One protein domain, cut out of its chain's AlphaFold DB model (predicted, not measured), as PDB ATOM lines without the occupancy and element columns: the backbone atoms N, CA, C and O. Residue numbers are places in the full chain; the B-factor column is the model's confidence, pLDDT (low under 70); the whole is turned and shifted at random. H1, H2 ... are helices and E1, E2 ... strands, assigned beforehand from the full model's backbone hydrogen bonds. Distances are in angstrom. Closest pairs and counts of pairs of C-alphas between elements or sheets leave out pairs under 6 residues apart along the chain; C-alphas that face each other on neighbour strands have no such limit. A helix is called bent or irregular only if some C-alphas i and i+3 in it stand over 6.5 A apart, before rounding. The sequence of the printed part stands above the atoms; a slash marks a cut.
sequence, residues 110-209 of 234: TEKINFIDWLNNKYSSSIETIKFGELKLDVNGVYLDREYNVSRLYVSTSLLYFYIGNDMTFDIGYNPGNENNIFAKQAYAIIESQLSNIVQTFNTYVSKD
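Overview. This is residues 110 to 209 of the 234 residues of the protein "EF-hand domain-containing protein" of viral metagenome (UniProt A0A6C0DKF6). A twisted, curled sheet of five strands has its E1-E2 hairpin folded over by a sharp bend in E2, so that the tip of this hairpin reaches the long helix H2, which packs on one face of the sheet and also meets E5 and E4. A shorter, irregular helix, H1, covers part of E2 and E3, and the last residues of H2, 204 to 209, stick out. The printed part has 100 residues, with two named helices and five named strands in the order H1, E1, E2, E3, E4, E5, H2, and its class is mixed, helices and strands. The sheet's order is E1, E2, E3, E4, E5, antiparallel throughout. The whole is compact, with a radius of gyration of the C-alphas of 14.2 A, and spans 42 by 30 by 25 A.

Along the chain. Begin with the sheet's longest strand, E2, residues 135 to 147: find C-alpha 135 at (10.103, 32.965, -48.758) and go on to C-alpha 147, 30.9 A away. Before it stands E1, residues 129 to 132, 10.3 A long. After it come E3, residues 150 to 157, 22.4 A long, then E4, residues 160 to 165, 16.9 A long, and E5, residues 170 to 174, 13.9 A long. Next look for H2, residues 182 to 209, which runs 41.5 A from C-alpha 182 at (2.673, 22.199, -43.534) to C-alpha 209 at (40.877, 37.423, -37.837). Return to the first printed residue for H1, residues 110 to 122, 15.6 A long, which starts at C-alpha 110 at (29.760, 50.277, -34.210); it is irregular, with C-alphas 113 and 116 standing 7.2 A apart.

Arrangement. The sheet is a meander, each strand the antiparallel neighbour of the one before, with E1 and E5 as edge strands. Look at residue 138, where E2 bends by 76 degrees: its pairing is staggered, with E1 over residues 135 to 138 and with E3 over residues 139 to 147. In the hairpin E1 and E2, N 130 and O 137 are within hydrogen-bond range at 2.9 A. In the hairpin E2 and E3, at 150 degrees between directions, check N 143 and O 154, 2.9 A. For the hairpin E3 and E4, at 161 degrees, take N 155 and O 162, 2.8 A, and for the hairpin E4 and E5, at 165 degrees, N 173 and O 161, 2.8 A. H2 is on one face of the sheet, making two layers, a sheet with a helix on one face. Its closest C-alphas to E5 are those of Tyr 188 and Ile 172, 7.1 A apart, and its closest to E1 are those of Ile 191 and Phe 132, 6.4 A apart. H1 is also on the sheet, at a height of 10.7 A over it; the closest C-alphas of H1 and E3 are those of Ile 116 and Leu 153, 6.7 A apart. H1 lies over E2 and E3, and only just not over E4, on which 2 of its 13 C-alphas fall; it runs across the strands, at 73 degrees to E2 on the local plane. H1 and H2 are apart. In H2 every O i to N i+4 pair is within hydrogen-bond range; in H1, 6 of 9 are.

Size, cuts and confidence. The two C-alphas farthest apart are those of Gly 177 and Asp 209, 44.5 A. The printed part has no cut and no long link; H1 to E1 and E5 to H2 are short links, and the four links between strands are tight. Residues 204 to 209 of H2 stand free. The mean pLDDT of the printed part is 79.4; look for values under 70 at residues 110 to 126, residue 148 and residues 202 to 209.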
ATOM      1  N   THR A 110      31.144  49.806 -34.181       43.38
ATOM      2  CA  THR A 110      29.760  50.277 -34.210       43.38
ATOM      3  C   THR A 110      28.818  49.231 -34.817       43.38
ATOM      4  O   THR A 110      27.640  49.250 -34.490       43.38
ATOM      5  N   GLU A 111      29.296  48.279 -35.626       46.66
ATOM      6  CA  GLU A 111      28.414  47.342 -36.343       46.66
ATOM      7  C   GLU A 111      27.912  46.160 -35.493       46.66
ATOM      8  O   GLU A 111      26.773  45.735 -35.668       46.66
ATOM      9  N   LYS A 112      28.689  45.667 -34.514       44.53
ATOM     10  CA  LYS A 112      28.247  44.553 -33.643       44.53
ATOM     11  C   LYS A 112      27.258  44.982 -32.558       44.53
ATOM     12  O   LYS A 112      26.343  44.234 -32.239       44.53
ATOM     13  N   ILE A 113      27.443  46.173 -31.987       49.25
ATOM     14  CA  ILE A 113      26.616  46.655 -30.870       49.25
ATOM     15  C   ILE A 113      25.357  47.372 -31.382       49.25
ATOM     16  O   ILE A 113      24.324  47.314 -30.725       49.25
ATOM     17  N   ASN A 114      25.377  47.958 -32.588       54.12
ATOM     18  CA  ASN A 114      24.248  48.763 -33.053       54.12
ATOM     19  C   ASN A 114      23.269  48.076 -33.997       54.12
ATOM     20  O   ASN A 114      22.317  48.744 -34.340       54.12
ATOM     21  N   PHE A 115      23.391  46.819 -34.441       57.66
ATOM     22  CA  PHE A 115      22.335  46.277 -35.322       57.66
ATOM     23  C   PHE A 115      20.974  46.221 -34.608       57.66
ATOM     24  O   PHE A 115      19.985  46.751 -35.114       57.66
ATOM     25  N   ILE A 116      20.947  45.659 -33.396       61.31
ATOM     26  CA  ILE A 116      19.728  45.559 -32.584       61.31
ATOM     27  C   ILE A 116      19.271  46.946 -32.099       61.31
ATOM     28  O   ILE A 116      18.081  47.251 -32.160       61.31
ATOM     29  N   ASP A 117      20.197  47.824 -31.699       62.03
ATOM     30  CA  ASP A 117      19.853  49.188 -31.267       62.03
ATOM     31  C   ASP A 117      19.444  50.117 -32.431       62.03
ATOM     32  O   ASP A 117      18.580  50.980 -32.259       62.03
ATOM     33  N   TRP A 118      19.981  49.916 -33.638       63.34
ATOM     34  CA  TRP A 118      19.579  50.593 -34.880       63.34
ATOM     35  C   TRP A 118      18.185  50.152 -35.328       63.34
ATOM     36  O   TRP A 118      17.357  51.000 -35.668       63.34
ATOM     37  N   LEU A 119      17.903  48.845 -35.269       62.31
ATOM     38  CA  LEU A 119      16.564  48.293 -35.486       62.31
ATOM     39  C   LEU A 119      15.558  48.900 -34.509       62.31
ATOM     40  O   LEU A 119      14.481  49.331 -34.922       62.31
ATOM     41  N   ASN A 120      15.940  49.004 -33.235       61.62
ATOM     42  CA  ASN A 120      15.080  49.530 -32.184       61.62
ATOM     43  C   ASN A 120      14.745  51.021 -32.376       61.62
ATOM     44  O   ASN A 120      13.577  51.399 -32.324       61.62
ATOM     45  N   ASN A 121      15.750  51.862 -32.644       60.88
ATOM     46  CA  ASN A 121      15.564  53.317 -32.695       60.88
ATOM     47  C   ASN A 121      14.931  53.841 -33.989       60.88
ATOM     48  O   ASN A 121      14.399  54.950 -33.984       60.88
ATOM     49  N   LYS A 122      15.032  53.112 -35.106       57.53
ATOM     50  CA  LYS A 122      14.699  53.686 -36.419       57.53
ATOM     51  C   LYS A 122      13.617  52.931 -37.196       57.53
ATOM     52  O   LYS A 122      12.990  53.548 -38.054       57.53
ATOM     53  N   TYR A 123      13.371  51.649 -36.901       56.69
ATOM     54  CA  TYR A 123      12.528  50.802 -37.763       56.69
ATOM     55  C   TYR A 123      11.641  49.778 -37.039       56.69
ATOM     56  O   TYR A 123      10.933  49.028 -37.705       56.69
ATOM     57  N   SER A 124      11.626  49.738 -35.703       55.66
ATOM     58  CA  SER A 124      10.861  48.736 -34.937       55.66
ATOM     59  C   SER A 124       9.359  48.717 -35.260       55.66
ATOM     60  O   SER A 124       8.727  47.672 -35.143       55.66
ATOM     61  N   SER A 125       8.800  49.831 -35.738       58.72
ATOM     62  CA  SER A 125       7.391  49.966 -36.121       58.72
ATOM     63  C   SER A 125       7.101  49.903 -37.629       58.72
ATOM     64  O   SER A 125       5.936  49.993 -38.003       58.72
ATOM     65  N   SER A 126       8.106  49.761 -38.503       67.06
ATOM     66  CA  SER A 126       7.928  49.854 -39.968       67.06
ATOM     67  C   SER A 126       8.344  48.610 -40.756       67.06
ATOM     68  O   SER A 126       8.302  48.612 -41.987       67.06
ATOM     69  N   ILE A 127       8.738  47.533 -40.078       76.56
ATOM     70  CA  ILE A 127       9.046  46.267 -40.749       76.56
ATOM     71  C   ILE A 127       7.740  45.515 -40.977       76.56
ATOM     72  O   ILE A 127       7.225  44.871 -40.072       76.56
ATOM     73  N   GLU A 128       7.227  45.590 -42.202       83.06
ATOM     74  CA  GLU A 128       6.006  44.880 -42.595       83.06
ATOM     75  C   GLU A 128       6.295  43.465 -43.102       83.06
ATOM     76  O   GLU A 128       5.477  42.566 -42.939       83.06
ATOM     77  N   THR A 129       7.451  43.242 -43.741       85.31
ATOM     78  CA  THR A 129       7.759  41.950 -44.375       85.31
ATOM     79  C   THR A 129       9.233  41.586 -44.253       85.31
ATOM     80  O   THR A 129      10.111  42.443 -44.367       85.31
ATOM     81  N   ILE A 130       9.513  40.299 -44.049       83.81
ATOM     82  CA  ILE A 130      10.869  39.740 -44.005       83.81
ATOM     83  C   ILE A 130      10.998  38.666 -45.077       83.81
ATOM     84  O   ILE A 130      10.077  37.884 -45.319       83.81
ATOM     85  N   LYS A 131      12.156  38.644 -45.742       85.25
ATOM     86  CA  LYS A 131      12.452  37.705 -46.823       85.25
ATOM     87  C   LYS A 131      13.616  36.790 -46.461       85.25
ATOM     88  O   LYS A 131      14.689  37.272 -46.106       85.25
ATOM     89  N   PHE A 132      13.409  35.487 -46.631       82.19
ATOM     90  CA  PHE A 132      14.421  34.441 -46.497       82.19
ATOM     91  C   PHE A 132      14.510  33.665 -47.816       82.19
ATOM     92  O   PHE A 132      13.724  32.756 -48.077       82.19
ATOM     93  N   GLY A 133      15.445  34.055 -48.686       83.12
ATOM     94  CA  GLY A 133      15.489  33.545 -50.059       83.12
ATOM     95  C   GLY A 133      14.225  33.944 -50.829       83.12
ATOM     96  O   GLY A 133      13.936  35.131 -50.972       83.12
ATOM     97  N   GLU A 134      13.467  32.957 -51.305       82.12
ATOM     98  CA  GLU A 134      12.185  33.168 -51.997       82.12
ATOM     99  C   GLU A 134      10.986  33.271 -51.036       82.12
ATOM    100  O   GLU A 134       9.907  33.714 -51.434       82.12
ATOM    101  N   LEU A 135      11.161  32.899 -49.763       83.38
ATOM    102  CA  LEU A 135      10.103  32.965 -48.758       83.38
ATOM    103  C   LEU A 135       9.901  34.414 -48.307       83.38
ATOM    104  O   LEU A 135      10.832  35.045 -47.804       83.38
ATOM    105  N   LYS A 136       8.675  34.924 -48.438       89.25
ATOM    106  CA  LYS A 136       8.245  36.218 -47.894       89.25
ATOM    107  C   LYS A 136       7.266  35.972 -46.749       89.25
ATOM    108  O   LYS A 136       6.268  35.284 -46.944       89.25
ATOM    109  N   LEU A 137       7.558  36.528 -45.578       87.81
ATOM    110  CA  LEU A 137       6.705  36.452 -44.396       87.81
ATOM    111  C   LEU A 137       6.264  37.850 -43.988       87.81
ATOM    112  O   LEU A 137       7.089  38.763 -43.916       87.81
ATOM    113  N   ASP A 138       4.978  37.984 -43.694       90.19
ATOM    114  CA  ASP A 138       4.421  39.209 -43.141       90.19
ATOM    115  C   ASP A 138       4.698  39.247 -41.635       90.19
ATOM    116  O   ASP A 138       4.508  38.257 -40.916       90.19
ATOM    117  N   VAL A 139       5.211  40.381 -41.178       90.06
ATOM    118  CA  VAL A 139       5.604  40.617 -39.795       90.06
ATOM    119  C   VAL A 139       4.422  41.224 -39.061       90.06
ATOM    120  O   VAL A 139       3.954  42.309 -39.388       90.06
ATOM    121  N   ASN A 140       3.950  40.512 -38.046       89.56
ATOM    122  CA  ASN A 140       2.861  40.954 -37.182       89.56
ATOM    123  C   ASN A 140       3.362  41.860 -36.056       89.56
ATOM    124  O   ASN A 140       2.604  42.667 -35.524       89.56
ATOM    125  N   GLY A 141       4.629  41.716 -35.666       84.44
ATOM    126  CA  GLY A 141       5.222  42.557 -34.643       84.44
ATOM    127  C   GLY A 141       6.689  42.251 -34.405       84.44
ATOM    128  O   GLY A 141       7.157  41.130 -34.613       84.44
ATOM    129  N   VAL A 142       7.399  43.268 -33.934       85.69
ATOM    130  CA  VAL A 142       8.797  43.183 -33.524       85.69
ATOM    131  C   VAL A 142       8.882  43.668 -32.085       85.69
ATOM    132  O   VAL A 142       8.391  44.751 -31.767       85.69
ATOM    133  N   TYR A 143       9.477  42.868 -31.208       85.25
ATOM    134  CA  TYR A 143       9.662  43.226 -29.804       85.25
ATOM    135  C   TYR A 143      11.099  42.973 -29.371       85.25
ATOM    136  O   TYR A 143      11.756  42.044 -29.831       85.25
ATOM    137  N   LEU A 144      11.596  43.839 -28.497       83.12
ATOM    138  CA  LEU A 144      12.939  43.739 -27.956       83.12
ATOM    139  C   LEU A 144      12.854  43.353 -26.486       83.12
ATOM    140  O   LEU A 144      12.225  44.053 -25.696       83.12
ATOM    141  N   ASP A 145      13.528  42.273 -26.134       84.94
ATOM    142  CA  ASP A 145      13.739  41.868 -24.753       84.94
ATOM    143  C   ASP A 145      15.171  42.216 -24.348       84.94
ATOM    144  O   ASP A 145      16.124  41.927 -25.079       84.94
ATOM    145  N   ARG A 146      15.321  42.881 -23.203       83.44
ATOM    146  CA  ARG A 146      16.616  43.294 -22.658       83.44
ATOM    147  C   ARG A 146      16.732  42.745 -21.248       83.44
ATOM    148  O   ARG A 146      16.203  43.329 -20.306       83.44
ATOM    149  N   GLU A 147      17.471  41.656 -21.111       82.94
ATOM    150  CA  GLU A 147      17.663  40.961 -19.844       82.94
ATOM    151  C   GLU A 147      19.160  40.902 -19.505       82.94
ATOM    152  O   GLU A 147      19.940  40.287 -20.226       82.94
ATOM    153  N   TYR A 148      19.576  41.574 -18.422       66.38
ATOM    154  CA  TYR A 148      20.915  41.480 -17.807       66.38
ATOM    155  C   TYR A 148      22.121  41.424 -18.786       66.38
ATOM    156  O   TYR A 148      23.058  40.662 -18.558       66.38
ATOM    157  N   ASN A 149      22.124  42.263 -19.838       72.56
ATOM    158  CA  ASN A 149      23.119  42.385 -20.938       72.56
ATOM    159  C   ASN A 149      22.884  41.543 -22.203       72.56
ATOM    160  O   ASN A 149      23.657  41.649 -23.162       72.56
ATOM    161  N   VAL A 150      21.815  40.758 -22.258       73.25
ATOM    162  CA  VAL A 150      21.384  40.078 -23.479       73.25
ATOM    163  C   VAL A 150      20.237  40.874 -24.089       73.25
ATOM    164  O   VAL A 150      19.196  41.069 -23.463       73.25
ATOM    165  N   SER A 151      20.445  41.348 -25.316       80.94
ATOM    166  CA  SER A 151      19.395  41.976 -26.121       80.94
ATOM    167  C   SER A 151      18.916  40.956 -27.144       80.94
ATOM    168  O   SER A 151      19.703  40.534 -27.994       80.94
ATOM    169  N   ARG A 152      17.642  40.564 -27.067       85.00
ATOM    170  CA  ARG A 152      17.002  39.637 -28.009       85.00
ATOM    171  C   ARG A 152      15.949  40.380 -28.812       85.00
ATOM    172  O   ARG A 152      14.993  40.912 -28.249       85.00
ATOM    173  N   LEU A 153      16.124  40.411 -30.126       85.88
ATOM    174  CA  LEU A 153      15.112  40.904 -31.046       85.88
ATOM    175  C   LEU A 153      14.203  39.749 -31.422       85.88
ATOM    176  O   LEU A 153      14.650  38.815 -32.081       85.88
ATOM    177  N   TYR A 154      12.938  39.837 -31.053       89.00
ATOM    178  CA  TYR A 154      11.930  38.890 -31.471       89.00
ATOM    179  C   TYR A 154      11.112  39.452 -32.622       89.00
ATOM    180  O   TYR A 154      10.705  40.615 -32.627       89.00
ATOM    181  N   VAL A 155      10.825  38.582 -33.572       89.88
ATOM    182  CA  VAL A 155       9.982  38.856 -34.719       89.88
ATOM    183  C   VAL A 155       8.858  37.835 -34.712       89.88
ATOM    184  O   VAL A 155       9.096  36.630 -34.771       89.88
ATOM    185  N   SER A 156       7.625  38.325 -34.660       91.94
ATOM    186  CA  SER A 156       6.426  37.513 -34.819       91.94
ATOM    187  C   SER A 156       5.889  37.672 -36.236       91.94
ATOM    188  O   SER A 156       5.712  38.786 -36.728       91.94
ATOM    189  N   THR A 157       5.622  36.553 -36.894       93.25
ATOM    190  CA  THR A 157       4.956  36.482 -38.204       93.25
ATOM    191  C   THR A 157       3.576  35.850 -38.039       93.25
ATOM    192  O   THR A 157       3.146  35.583 -36.918       93.25
ATOM    193  N   SER A 158       2.854  35.584 -39.127       90.94
ATOM    194  CA  SER A 158       1.582  34.847 -39.069       90.94
ATOM    195  C   SER A 158       1.751  33.371 -38.679       90.94
ATOM    196  O   SER A 158       0.908  32.823 -37.968       90.94
ATOM    197  N   LEU A 159       2.853  32.735 -39.086       92.88
ATOM    198  CA  LEU A 159       3.075  31.293 -38.908       92.88
ATOM    199  C   LEU A 159       4.029  30.968 -37.755       92.88
ATOM    200  O   LEU A 159       3.807  30.011 -37.012       92.88
ATOM    201  N   LEU A 160       5.090  31.757 -37.623       95.44
ATOM    202  CA  LEU A 160       6.231  31.493 -36.752       95.44
ATOM    203  C   LEU A 160       6.587  32.734 -35.935       95.44
ATOM    204  O   LEU A 160       6.299  33.863 -36.342       95.44
ATOM    205  N   TYR A 161       7.306  32.524 -34.845       94.06
ATOM    206  CA  TYR A 161       8.093  33.563 -34.200       94.06
ATOM    207  C   TYR A 161       9.555  33.126 -34.177       94.06
ATOM    208  O   TYR A 161       9.861  31.937 -34.159       94.06
ATOM    209  N   PHE A 162      10.474  34.075 -34.194       93.00
ATOM    210  CA  PHE A 162      11.890  33.784 -34.004       93.00
ATOM    211  C   PHE A 162      12.554  34.926 -33.259       93.00
ATOM    212  O   PHE A 162      12.054  36.053 -33.281       93.00
ATOM    213  N   TYR A 163      13.676  34.641 -32.606       89.88
ATOM    214  CA  TYR A 163      14.504  35.679 -32.011       89.88
ATOM    215  C   TYR A 163      15.951  35.591 -32.456       89.88
ATOM    216  O   TYR A 163      16.446  34.521 -32.800       89.88
ATOM    217  N   ILE A 164      16.623  36.738 -32.427       86.25
ATOM    218  CA  ILE A 164      18.058  36.862 -32.662       86.25
ATOM    219  C   ILE A 164      18.654  37.648 -31.494       86.25
ATOM    220  O   ILE A 164      18.268  38.791 -31.232       86.25
ATOM    221  N   GLY A 165      19.567  37.008 -30.770       83.62
ATOM    222  CA  GLY A 165      20.344  37.591 -29.686       83.62
ATOM    223  C   GLY A 165      21.586  38.328 -30.187       83.62
ATOM    224  O   GLY A 165      22.152  38.012 -31.236       83.62
ATOM    225  N   ASN A 166      22.048  39.306 -29.409       78.69
ATOM    226  CA  ASN A 166      23.331  39.990 -29.619       78.69
ATOM    227  C   ASN A 166      24.553  39.052 -29.528       78.69
ATOM    228  O   ASN A 166      25.617  39.358 -30.065       78.69
ATOM    229  N   ASP A 167      24.397  37.911 -28.868       77.38
ATOM    230  CA  ASP A 167      25.362  36.816 -28.771       77.38
ATOM    231  C   ASP A 167      25.324  35.858 -29.976       77.38
ATOM    232  O   ASP A 167      25.984  34.820 -29.958       77.38
ATOM    233  N   MET A 168      24.584  36.211 -31.035       75.25
ATOM    234  CA  MET A 168      24.348  35.383 -32.224       75.25
ATOM    235  C   MET A 168      23.572  34.091 -31.935       75.25
ATOM    236  O   MET A 168      23.523  33.205 -32.792       75.25
ATOM    237  N   THR A 169      22.939  33.971 -30.764       83.75
ATOM    238  CA  THR A 169      21.958  32.910 -30.538       83.75
ATOM    239  C   THR A 169      20.680  33.228 -31.299       83.75
ATOM    240  O   THR A 169      20.268  34.382 -31.413       83.75
ATOM    241  N   PHE A 170      20.048  32.199 -31.844       89.62
ATOM    242  CA  PHE A 170      18.732  32.324 -32.444       89.62
ATOM    243  C   PHE A 170      17.892  31.114 -32.066       89.62
ATOM    244  O   PHE A 170      18.426  30.032 -31.826       89.62
ATOM    245  N   ASP A 171      16.586  31.316 -32.028       92.50
ATOM    246  CA  ASP A 171      15.613  30.238 -31.914       92.50
ATOM    247  C   ASP A 171      14.400  30.579 -32.769       92.50
ATOM    248  O   ASP A 171      14.110  31.751 -33.038       92.50
ATOM    249  N   ILE A 172      13.704  29.541 -33.206       94.00
ATOM    250  CA  ILE A 172      12.520  29.633 -34.044       94.00
ATOM    251  C   ILE A 172      11.451  28.780 -33.372       94.00
ATOM    252  O   ILE A 172      11.689  27.631 -33.010       94.00
ATOM    253  N   GLY A 173      10.251  29.326 -33.237       94.94
ATOM    254  CA  GLY A 173       9.097  28.625 -32.701       94.94
ATOM    255  C   GLY A 173       7.866  28.794 -33.580       94.94
ATOM    256  O   GLY A 173       7.777  29.677 -34.436       94.94
ATOM    257  N   TYR A 174       6.896  27.912 -33.366       95.56
ATOM    258  CA  TYR A 174       5.600  27.980 -34.027       95.56
ATOM    259  C   TYR A 174       4.667  28.880 -33.232       95.56
ATOM    260  O   TYR A 174       4.576  28.756 -32.010       95.56
ATOM    261  N   ASN A 175       3.921  29.743 -33.918       93.31
ATOM    262  CA  ASN A 175       2.802  30.399 -33.254       93.31
ATOM    263  C   ASN A 175       1.770  29.343 -32.817       93.31
ATOM    264  O   ASN A 175       1.569  28.371 -33.556       93.31
ATOM    265  N   PRO A 176       1.083  29.542 -31.677       94.00
ATOM    266  CA  PRO A 176       0.087  28.596 -31.187       94.00
ATOM    267  C   PRO A 176      -0.942  28.227 -32.264       94.00
ATOM    268  O   PRO A 176      -1.560  29.105 -32.867       94.00
ATOM    269  N   GLY A 177      -1.121  26.929 -32.510       92.94
ATOM    270  CA  GLY A 177      -2.056  26.396 -33.509       92.94
ATOM    271  C   GLY A 177      -1.464  26.169 -34.906       92.94
ATOM    272  O   GLY A 177      -2.144  25.606 -35.766       92.94
ATOM    273  N   ASN A 178      -0.209  26.558 -35.151       94.31
ATOM    274  CA  ASN A 178       0.489  26.322 -36.421       94.31
ATOM    275  C   ASN A 178       1.487  25.153 -36.377       94.31
ATOM    276  O   ASN A 178       2.149  24.883 -37.378       94.31
ATOM    277  N   GLU A 179       1.576  24.410 -35.275       94.44
ATOM    278  CA  GLU A 179       2.559  23.334 -35.075       94.44
ATOM    279  C   GLU A 179       2.393  22.197 -36.096       94.44
ATOM    280  O   GLU A 179       3.350  21.519 -36.469       94.44
ATOM    281  N   ASN A 180       1.165  21.998 -36.587       94.81
ATOM    282  CA  ASN A 180       0.833  20.990 -37.595       94.81
ATOM    283  C   ASN A 180       0.678  21.557 -39.013       94.81
ATOM    284  O   ASN A 180       0.444  20.790 -39.948       94.81
ATOM    285  N   ASN A 181       0.833  22.869 -39.200       96.12
ATOM    286  CA  ASN A 181       0.681  23.507 -40.501       96.12
ATOM    287  C   ASN A 181       1.888  23.185 -41.401       96.12
ATOM    288  O   ASN A 181       3.036  23.466 -41.055       96.12
ATOM    289  N   ILE A 182       1.630  22.604 -42.577       95.94
ATOM    290  CA  ILE A 182       2.673  22.199 -43.534       95.94
ATOM    291  C   ILE A 182       3.497  23.411 -43.988       95.94
ATOM    292  O   ILE A 182       4.721  23.320 -44.067       95.94
ATOM    293  N   PHE A 183       2.852  24.559 -44.216       94.12
ATOM    294  CA  PHE A 183       3.539  25.786 -44.615       94.12
ATOM    295  C   PHE A 183       4.424  26.333 -43.494       94.12
ATOM    296  O   PHE A 183       5.535  26.776 -43.764       94.12
ATOM    297  N   ALA A 184       3.976  26.247 -42.237       94.06
ATOM    298  CA  ALA A 184       4.785  26.665 -41.095       94.06
ATOM    299  C   ALA A 184       6.029  25.777 -40.940       94.06
ATOM    300  O   ALA A 184       7.122  26.294 -40.737       94.06
ATOM    301  N   LYS A 185       5.894  24.455 -41.121       95.50
ATOM    302  CA  LYS A 185       7.030  23.514 -41.090       95.50
ATOM    303  C   LYS A 185       8.029  23.760 -42.222       95.50
ATOM    304  O   LYS A 185       9.235  23.694 -42.004       95.50
ATOM    305  N   GLN A 186       7.542  24.058 -43.427       94.62
ATOM    306  CA  GLN A 186       8.407  24.418 -44.554       94.62
ATOM    307  C   GLN A 186       9.129  25.745 -44.308       94.62
ATOM    308  O   GLN A 186      10.341  25.823 -44.502       94.62
ATOM    309  N   ALA A 187       8.409  26.765 -43.836       92.25
ATOM    310  CA  ALA A 187       8.995  28.050 -43.473       92.25
ATOM    311  C   ALA A 187      10.064  27.886 -42.382       92.25
ATOM    312  O   ALA A 187      11.152  28.434 -42.523       92.25
ATOM    313  N   TYR A 188       9.798  27.067 -41.361       95.06
ATOM    314  CA  TYR A 188      10.744  26.761 -40.289       95.06
ATOM    315  C   TYR A 188      12.060  26.216 -40.849       95.06
ATOM    316  O   TYR A 188      13.115  26.794 -40.605       95.06
ATOM    317  N   ALA A 189      11.992  25.169 -41.678       94.25
ATOM    318  CA  ALA A 189      13.179  24.539 -42.255       94.25
ATOM    319  C   ALA A 189      13.992  25.501 -43.144       94.25
ATOM    320  O   ALA A 189      15.224  25.465 -43.142       94.25
ATOM    321  N   ILE A 190      13.318  26.378 -43.898       92.31
ATOM    322  CA  ILE A 190      13.983  27.395 -44.724       92.31
ATOM    323  C   ILE A 190      14.711  28.408 -43.837       92.31
ATOM    324  O   ILE A 190      15.888  28.684 -44.070       92.31
ATOM    325  N   ILE A 191      14.035  28.954 -42.824       91.19
ATOM    326  CA  ILE A 191      14.607  29.976 -41.937       91.19
ATOM    327  C   ILE A 191      15.767  29.393 -41.128       91.19
ATOM    328  O   ILE A 191      16.828  30.007 -41.071       91.19
ATOM    329  N   GLU A 192      15.602  28.196 -40.564       92.62
ATOM    330  CA  GLU A 192      16.634  27.506 -39.788       92.62
ATOM    331  C   GLU A 192      17.901  27.275 -40.623       92.62
ATOM    332  O   GLU A 192      19.006  27.609 -40.192       92.62
ATOM    333  N   SER A 193      17.741  26.788 -41.858       90.00
ATOM    334  CA  SER A 193      18.850  26.593 -42.796       90.00
ATOM    335  C   SER A 193      19.578  27.907 -43.107       90.00
ATOM    336  O   SER A 193      20.807  27.976 -43.042       90.00
ATOM    337  N   GLN A 194      18.836  28.982 -43.395       88.25
ATOM    338  CA  GLN A 194      19.421  30.289 -43.708       88.25
ATOM    339  C   GLN A 194      20.139  30.910 -42.501       88.25
ATOM    340  O   GLN A 194      21.272  31.372 -42.640       88.25
ATOM    341  N   LEU A 195      19.528  30.888 -41.313       85.12
ATOM    342  CA  LEU A 195      20.137  31.426 -40.094       85.12
ATOM    343  C   LEU A 195      21.377  30.628 -39.681       85.12
ATOM    344  O   LEU A 195      22.409  31.223 -39.372       85.12
ATOM    345  N   SER A 196      21.331  29.297 -39.767       85.06
ATOM    346  CA  SER A 196      22.492  28.444 -39.497       85.06
ATOM    347  C   SER A 196      23.659  28.752 -40.444       85.06
ATOM    348  O   SER A 196      24.793  28.936 -39.993       85.06
ATOM    349  N   ASN A 197      23.389  28.928 -41.744       83.75
ATOM    350  CA  ASN A 197      24.406  29.327 -42.722       83.75
ATOM    351  C   ASN A 197      25.023  30.696 -42.399       83.75
ATOM    352  O   ASN A 197      26.241  30.869 -42.520       83.75
ATOM    353  N   ILE A 198      24.210  31.664 -41.964       78.25
ATOM    354  CA  ILE A 198      24.685  32.991 -41.551       78.25
ATOM    355  C   ILE A 198      25.611  32.868 -40.336       78.25
ATOM    356  O   ILE A 198      26.719  33.408 -40.363       78.25
ATOM    357  N   VAL A 199      25.213  32.113 -39.307       76.75
ATOM    358  CA  VAL A 199      26.021  31.903 -38.094       76.75
ATOM    359  C   VAL A 199      27.343  31.199 -38.414       76.75
ATOM    360  O   VAL A 199      28.399  31.635 -37.955       76.75
ATOM    361  N   GLN A 200      27.329  30.156 -39.248       74.12
ATOM    362  CA  GLN A 200      28.550  29.452 -39.662       74.12
ATOM    363  C   GLN A 200      29.503  30.351 -40.458       74.12
ATOM    364  O   GLN A 200      30.713  30.363 -40.209       74.12
ATOM    365  N   THR A 201      28.959  31.133 -41.393       70.00
ATOM    366  CA  THR A 201      29.730  32.096 -42.188       70.00
ATOM    367  C   THR A 201      30.385  33.123 -41.273       70.00
ATOM    368  O   THR A 201      31.590  33.363 -41.363       70.00
ATOM    369  N   PHE A 202      29.619  33.668 -40.332       65.31
ATOM    370  CA  PHE A 202      30.106  34.640 -39.366       65.31
ATOM    371  C   PHE A 202      31.220  34.081 -38.476       65.31
ATOM    372  O   PHE A 202      32.284  34.690 -38.371       65.31
ATOM    373  N   ASN A 203      31.025  32.892 -37.903       67.00
ATOM    374  CA  ASN A 203      32.040  32.224 -37.086       67.00
ATOM    375  C   ASN A 203      33.327  31.963 -37.882       67.00
ATOM    376  O   ASN A 203      34.425  32.141 -37.359       67.00
ATOM    377  N   THR A 204      33.207  31.620 -39.166       65.44
ATOM    378  CA  THR A 204      34.364  31.429 -40.050       65.44
ATOM    379  C   THR A 204      35.137  32.733 -40.264       65.44
ATOM    380  O   THR A 204      36.364  32.726 -40.166       65.44
ATOM    381  N   TYR A 205      34.459  33.857 -40.509       55.03
ATOM    382  CA  TYR A 205      35.122  35.158 -40.663       55.03
ATOM    383  C   TYR A 205      35.765  35.648 -39.360       55.03
ATOM    384  O   TYR A 205      36.927  36.040 -39.370       55.03
ATOM    385  N   VAL A 206      35.060  35.544 -38.230       53.59
ATOM    386  CA  VAL A 206      35.589  35.955 -36.919       53.59
ATOM    387  C   VAL A 206      36.786  35.093 -36.506       53.59
ATOM    388  O   VAL A 206      37.773  35.617 -36.000       53.59
ATOM    389  N   SER A 207      36.744  33.781 -36.758       46.41
ATOM    390  CA  SER A 207      37.852  32.874 -36.420       46.41
ATOM    391  C   SER A 207      39.135  33.148 -37.215       46.41
ATOM    392  O   SER A 207      40.226  32.963 -36.680       46.41
ATOM    393  N   LYS A 208      39.027  33.635 -38.460       45.62
ATOM    394  CA  LYS A 208      40.185  33.940 -39.317       45.62
ATOM    395  C   LYS A 208      40.940  35.202 -38.898       45.62
ATOM    396  O   LYS A 208      42.155  35.246 -39.079       45.62
ATOM    397  N   ASP A 209      40.253  36.182 -38.316       38.94
ATOM    398  CA  ASP A 209      40.877  37.423 -37.837       38.94
ATOM    399  C   ASP A 209      41.558  37.262 -36.467       38.94
ATOM    400  O   ASP A 209      42.487  38.000 -36.156       38.94
TER     401      ASP A 209